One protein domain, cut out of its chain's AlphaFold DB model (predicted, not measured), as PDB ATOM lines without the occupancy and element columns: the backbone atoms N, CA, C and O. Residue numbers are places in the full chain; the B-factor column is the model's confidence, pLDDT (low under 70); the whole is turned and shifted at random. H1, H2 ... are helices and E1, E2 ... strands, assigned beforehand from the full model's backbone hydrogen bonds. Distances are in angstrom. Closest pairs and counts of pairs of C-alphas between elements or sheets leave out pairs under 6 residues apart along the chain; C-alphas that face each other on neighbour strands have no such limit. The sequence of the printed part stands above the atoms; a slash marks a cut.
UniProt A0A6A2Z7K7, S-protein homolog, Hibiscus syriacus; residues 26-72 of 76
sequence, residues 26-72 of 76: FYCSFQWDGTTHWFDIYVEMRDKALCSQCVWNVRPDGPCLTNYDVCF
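Overview. This is residues 26 to 72 of the 76 residues of the protein "S-protein homolog" of Hibiscus syriacus (UniProt A0A6A2Z7K7). A long two-stranded hairpin, E1 and E2, has a shorter one, E3 and E4, set loosely beside E2. The small helix H1 and the link after it make the turn between them at one end, and the last residues fold back along E4. The printed part has 47 residues, in the order E1, E2, H1, E3, E4; both sheets are antiparallel and the class is mostly strand. It is only just compact, close to loose, with a radius of gyration of the C-alphas of 11.1 A, and elongated, spanning 35 by 20 by 14 A.

Arrangement. Look first at E1, residues 26 to 32, and E2, residues 35 to 43: this hairpin is antiparallel at 159 degrees, with N 30 and O 37 within hydrogen-bond range at 2.8 A. In the hairpin of E3, residues 56 to 59, and E4, residues 62 to 65, antiparallel at 150 degrees, find N 57 and O 64 at 2.8 A. The closest C-alphas of E2 and E3 are those of Ile 41 and Trp 56, 7.4 A apart; for E2 and E4, Phe 39 and Pro 63, 7.7 A. E1 is apart from E3 and E4. Residues 64 to 65 of E4 pair antiparallel with residues 70 to 71. H1, residues 44 to 47, is too short for an O i to N i+4 pair, and its one O i to N i+3 pair is not within range.

Along the chain. Find C-alpha 26 at (-43.378, 119.031, 167.799); E1 runs 20.0 A from there, and E2 runs 23.6 A back. H1 spans 5.3 A, E3 9.2 A and E4 10.1 A, ending at C-alpha 65, (-39.375, 129.189, 178.443).

Size, cuts and confidence. The C-alphas farthest apart are those of Gly 34 and Ala 49, 34.9 A. The printed part has no cut and no long link, and no printed residue is under 70 in pLDDT.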
ATOM      1  N   PHE A  26     -42.352 118.115 168.280       96.00
ATOM      2  CA  PHE A  26     -43.378 119.031 167.799       96.00
ATOM      3  C   PHE A  26     -42.738 120.363 167.442       96.00
ATOM      4  O   PHE A  26     -42.001 120.935 168.244       96.00
ATOM      5  N   TYR A  27     -43.077 120.873 166.265       96.00
ATOM      6  CA  TYR A  27     -42.644 122.178 165.791       96.00
ATOM      7  C   TYR A  27     -43.853 123.042 165.451       96.00
ATOM      8  O   TYR A  27     -44.934 122.544 165.124       96.00
ATOM      9  N   CYS A  28     -43.658 124.351 165.534       95.62
ATOM     10  CA  CYS A  28     -44.624 125.331 165.072       95.62
ATOM     11  C   CYS A  28     -43.927 126.346 164.174       95.62
ATOM     12  O   CYS A  28     -42.813 126.791 164.455       95.62
ATOM     13  N   SER A  29     -44.626 126.728 163.111       95.44
ATOM     14  CA  SER A  29     -44.324 127.939 162.363       95.44
ATOM     15  C   SER A  29     -45.220 129.054 162.880       95.44
ATOM     16  O   SER A  29     -46.399 128.841 163.160       95.44
ATOM     17  N   PHE A  30     -44.656 130.242 162.995       94.81
ATOM     18  CA  PHE A  30     -45.321 131.431 163.487       94.81
ATOM     19  C   PHE A  30     -45.240 132.503 162.412       94.81
ATOM     20  O   PHE A  30     -44.169 132.739 161.856       94.81
ATOM     21  N   GLN A  31     -46.373 133.130 162.117       94.00
ATOM     22  CA  GLN A  31     -46.471 134.145 161.077       94.00
ATOM     23  C   GLN A  31     -47.090 135.407 161.659       94.00
ATOM     24  O   GLN A  31     -48.203 135.374 162.182       94.00
ATOM     25  N   TRP A  32     -46.360 136.511 161.572       91.00
ATOM     26  CA  TRP A  32     -46.847 137.851 161.885       91.00
ATOM     27  C   TRP A  32     -46.020 138.871 161.094       91.00
ATOM     28  O   TRP A  32     -44.895 138.580 160.692       91.00
ATOM     29  N   ASP A  33     -46.589 140.042 160.810       89.00
ATOM     30  CA  ASP A  33     -45.919 141.138 160.086       89.00
ATOM     31  C   ASP A  33     -45.233 140.717 158.769       89.00
ATOM     32  O   ASP A  33     -44.170 141.216 158.404       89.00
ATOM     33  N   GLY A  34     -45.823 139.751 158.054       90.31
ATOM     34  CA  GLY A  34     -45.280 139.216 156.798       90.31
ATOM     35  C   GLY A  34     -44.015 138.361 156.953       90.31
ATOM     36  O   GLY A  34     -43.481 137.890 155.951       90.31
ATOM     37  N   THR A  35     -43.548 138.130 158.181       91.31
ATOM     38  CA  THR A  35     -42.394 137.278 158.482       91.31
ATOM     39  C   THR A  35     -42.873 135.915 158.961       91.31
ATOM     40  O   THR A  35     -43.889 135.797 159.646       91.31
ATOM     41  N   THR A  36     -42.138 134.869 158.587       94.88
ATOM     42  CA  THR A  36     -42.360 133.511 159.084       94.88
ATOM     43  C   THR A  36     -41.155 133.075 159.895       94.88
ATOM     44  O   THR A  36     -40.031 133.091 159.401       94.88
ATOM     45  N   HIS A  37     -41.408 132.651 161.124       95.75
ATOM     46  CA  HIS A  37     -40.427 132.041 162.007       95.75
ATOM     47  C   HIS A  37     -40.819 130.597 162.296       95.75
ATOM     48  O   HIS A  37     -41.993 130.238 162.207       95.75
ATOM     49  N   TRP A  38     -39.856 129.756 162.661       96.50
ATOM     50  CA  TRP A  38     -40.142 128.380 163.048       96.50
ATOM     51  C   TRP A  38     -39.311 127.953 164.252       96.50
ATOM     52  O   TRP A  38     -38.190 128.425 164.458       96.50
ATOM     53  N   PHE A  39     -39.899 127.092 165.079       97.56
ATOM     54  CA  PHE A  39     -39.266 126.590 166.289       97.56
ATOM     55  C   PHE A  39     -39.813 125.223 166.691       97.56
ATOM     56  O   PHE A  39     -41.018 124.962 166.594       97.56
ATOM     57  N   ASP A  40     -38.932 124.381 167.223       97.06
ATOM     58  CA  ASP A  40     -39.295 123.110 167.841       97.06
ATOM     59  C   ASP A  40     -39.856 123.355 169.248       97.06
ATOM     60  O   ASP A  40     -39.126 123.427 170.239       97.06
ATOM     61  N   ILE A  41     -41.178 123.499 169.336       95.94
ATOM     62  CA  ILE A  41     -41.927 123.752 170.577       95.94
ATOM     63  C   ILE A  41     -41.807 122.598 171.579       95.94
ATOM     64  O   ILE A  41     -41.966 122.809 172.783       95.94
ATOM     65  N   TYR A  42     -41.496 121.390 171.115       95.88
ATOM     66  CA  TYR A  42     -41.117 120.299 171.999       95.88
ATOM     67  C   TYR A  42     -40.125 119.353 171.331       95.88
ATOM     68  O   TYR A  42     -40.443 118.750 170.310       95.88
ATOM     69  N   VAL A  43     -38.966 119.160 171.950       95.81
ATOM     70  CA  VAL A  43     -37.986 118.126 171.603       95.81
ATOM     71  C   VAL A  43     -37.828 117.245 172.830       95.81
ATOM     72  O   VAL A  43     -37.327 117.706 173.852       95.81
ATOM     73  N   GLU A  44     -38.222 115.974 172.758       95.19
ATOM     74  CA  GLU A  44     -38.273 115.125 173.955       95.19
ATOM     75  C   GLU A  44     -36.936 115.050 174.700       95.19
ATOM     76  O   GLU A  44     -36.903 115.174 175.923       95.19
ATOM     77  N   MET A  45     -35.829 114.921 173.967       93.12
ATOM     78  CA  MET A  45     -34.487 114.876 174.553       93.12
ATOM     79  C   MET A  45     -34.081 116.185 175.251       93.12
ATOM     80  O   MET A  45     -33.294 116.144 176.191       93.12
ATOM     81  N   ARG A  46     -34.619 117.334 174.816       92.25
ATOM     82  CA  ARG A  46     -34.356 118.657 175.406       92.25
ATOM     83  C   ARG A  46     -35.282 118.933 176.590       92.25
ATOM     84  O   ARG A  46     -34.835 119.384 177.638       92.25
ATOM     85  N   ASP A  47     -36.572 118.661 176.417       93.19
ATOM     86  CA  ASP A  47     -37.623 119.253 177.246       93.19
ATOM     87  C   ASP A  47     -38.158 118.325 178.330       93.19
ATOM     88  O   ASP A  47     -38.609 118.802 179.367       93.19
ATOM     89  N   LYS A  48     -38.091 117.000 178.139       91.31
ATOM     90  CA  LYS A  48     -38.678 116.020 179.073       91.31
ATOM     91  C   LYS A  48     -38.144 116.149 180.500       91.31
ATOM     92  O   LYS A  48     -38.889 115.912 181.446       91.31
ATOM     93  N   ALA A  49     -36.869 116.502 180.646       88.81
ATOM     94  CA  ALA A  49     -36.236 116.739 181.943       88.81
ATOM     95  C   ALA A  49     -36.317 118.208 182.397       88.81
ATOM     96  O   ALA A  49     -36.117 118.487 183.576       88.81
ATOM     97  N   LEU A  50     -36.593 119.137 181.476       88.25
ATOM     98  CA  LEU A  50     -36.589 120.576 181.731       88.25
ATOM     99  C   LEU A  50     -37.946 121.072 182.238       88.25
ATOM    100  O   LEU A  50     -37.990 121.890 183.150       88.25
ATOM    101  N   CYS A  51     -39.049 120.589 181.663       90.00
ATOM    102  CA  CYS A  51     -40.395 121.062 181.969       90.00
ATOM    103  C   CYS A  51     -41.427 119.928 181.977       90.00
ATOM    104  O   CYS A  51     -41.467 119.080 181.090       90.00
ATOM    105  N   SER A  52     -42.327 119.955 182.965       89.06
ATOM    106  CA  SER A  52     -43.560 119.150 182.956       89.06
ATOM    107  C   SER A  52     -44.650 119.800 182.098       89.06
ATOM    108  O   SER A  52     -45.417 119.114 181.426       89.06
ATOM    109  N   GLN A  53     -44.682 121.134 182.092       91.50
ATOM    110  CA  GLN A  53     -45.471 121.968 181.199       91.50
ATOM    111  C   GLN A  53     -44.544 123.016 180.583       91.50
ATOM    112  O   GLN A  53     -44.013 123.882 181.282       91.50
ATOM    113  N   CYS A  54     -44.326 122.918 179.278       92.94
ATOM    114  CA  CYS A  54     -43.394 123.781 178.564       92.94
ATOM    115  C   CYS A  54     -44.143 124.999 178.012       92.94
ATOM    116  O   CYS A  54     -44.838 124.907 177.001       92.94
ATOM    117  N   VAL A  55     -44.054 126.126 178.723       94.06
ATOM    118  CA  VAL A  55     -44.735 127.379 178.359       94.06
ATOM    119  C   VAL A  55     -43.762 128.314 177.654       94.06
ATOM    120  O   VAL A  55     -42.948 128.986 178.296       94.06
ATOM    121  N   TRP A  56     -43.872 128.364 176.331       94.69
ATOM    122  CA  TRP A  56     -43.053 129.216 175.478       94.69
ATOM    123  C   TRP A  56     -43.695 130.586 175.281       94.69
ATOM    124  O   TRP A  56     -44.813 130.703 174.785       94.69
ATOM    125  N   ASN A  57     -42.960 131.630 175.645       93.88
ATOM    126  CA  ASN A  57     -43.273 133.008 175.315       93.88
ATOM    127  C   ASN A  57     -42.625 133.342 173.967       93.88
ATOM    128  O   ASN A  57     -41.399 133.396 173.872       93.88
ATOM    129  N   VAL A  58     -43.447 133.519 172.934       92.75
ATOM    130  CA  VAL A  58     -43.003 133.821 171.569       92.75
ATOM    131  C   VAL A  58     -42.665 135.305 171.452       92.75
ATOM    132  O   VAL A  58     -43.530 136.158 171.654       92.75
ATOM    133  N   ARG A  59     -41.408 135.608 171.117       91.38
ATOM    134  CA  ARG A  59     -40.877 136.972 170.995       91.38
ATOM    135  C   ARG A  59     -40.148 137.162 169.664       91.38
ATOM    136  O   ARG A  59     -39.739 136.168 169.070       91.38
ATOM    137  N   PRO A  60     -39.927 138.407 169.203       91.44
ATOM    138  CA  PRO A  60     -39.212 138.661 167.952       91.44
ATOM    139  C   PRO A  60     -37.818 138.019 167.870       91.44
ATOM    140  O   PRO A  60     -37.424 137.555 166.807       91.44
ATOM    141  N   ASP A  61     -37.093 137.948 168.985       91.81
ATOM    142  CA  ASP A  61     -35.749 137.370 169.103       91.81
ATOM    143  C   ASP A  61     -35.733 135.842 169.283       91.81
ATOM    144  O   ASP A  61     -34.689 135.213 169.101       91.81
ATOM    145  N   GLY A  62     -36.883 135.239 169.586       94.50
ATOM    146  CA  GLY A  62     -37.039 133.797 169.733       94.50
ATOM    147  C   GLY A  62     -37.936 133.396 170.910       94.50
ATOM    148  O   GLY A  62     -38.325 134.236 171.728       94.50
ATOM    149  N   PRO A  63     -38.314 132.113 171.019       95.44
ATOM    150  CA  PRO A  63     -39.113 131.635 172.141       95.44
ATOM    151  C   PRO A  63     -38.310 131.533 173.445       95.44
ATOM    152  O   PRO A  63     -37.209 130.982 173.483       95.44
ATOM    153  N   CYS A  64     -38.913 131.990 174.542       94.44
ATOM    154  CA  CYS A  64     -38.369 131.851 175.894       94.44
ATOM    155  C   CYS A  64     -39.267 130.979 176.770       94.44
ATOM    156  O   CYS A  64     -40.480 131.179 176.831       94.44
ATOM    157  N   LEU A  65     -38.674 130.037 177.494       93.00
ATOM    158  CA  LEU A  65     -39.375 129.189 178.443       93.00
ATOM    159  C   LEU A  65     -39.656 129.976 179.727       93.00
ATOM    160  O   LEU A  65     -38.747 130.310 180.484       93.00
ATOM    161  N   THR A  66     -40.934 130.247 179.979       84.75
ATOM    162  CA  THR A  66     -41.390 131.223 180.990       84.75
ATOM    163  C   THR A  66     -40.926 130.904 182.416       84.75
ATOM    164  O   THR A  66     -40.698 131.817 183.197       84.75
ATOM    165  N   ASN A  67     -40.766 129.625 182.762       76.19
ATOM    166  CA  ASN A  67     -40.449 129.205 184.132       76.19
ATOM    167  C   ASN A  67     -38.944 129.131 184.442       76.19
ATOM    168  O   ASN A  67     -38.587 128.936 185.599       76.19
ATOM    169  N   TYR A  68     -38.075 129.223 183.431       72.62
ATOM    170  CA  TYR A  68     -36.656 128.876 183.584       72.62
ATOM    171  C   TYR A  68     -35.697 129.917 182.989       72.62
ATOM    172  O   TYR A  68     -34.498 129.664 182.957       72.62
ATOM    173  N   ASP A  69     -36.208 131.047 182.480       80.00
ATOM    174  CA  ASP A  69     -35.430 132.083 181.776       80.00
ATOM    175  C   ASP A  69     -34.525 131.530 180.651       80.00
ATOM    176  O   ASP A  69     -33.522 132.132 180.268       80.00
ATOM    177  N   VAL A  70     -34.890 130.372 180.085       89.62
ATOM    178  CA  VAL A  70     -34.161 129.737 178.982       89.62
ATOM    179  C   VAL A  70     -34.761 130.206 177.665       89.62
ATOM    180  O   VAL A  70     -35.901 129.870 177.345       89.62
ATOM    181  N   CYS A  71     -33.990 130.960 176.891       93.44
ATOM    182  CA  CYS A  71     -34.379 131.440 175.569       93.44
ATOM    183  C   CYS A  71     -33.590 130.728 174.476       93.44
ATOM    184  O   CYS A  71     -32.413 130.408 174.651       93.44
ATOM    185  N   PHE A  72     -34.239 130.519 173.336       94.00
ATOM    186  CA  PHE A  72     -33.619 129.944 172.153       94.00
ATOM    187  C   PHE A  72     -33.817 130.882 170.967       94.00
ATOM    188  O   PHE A  72     -34.883 131.492 170.860       94.00
TER     189      PHE A  72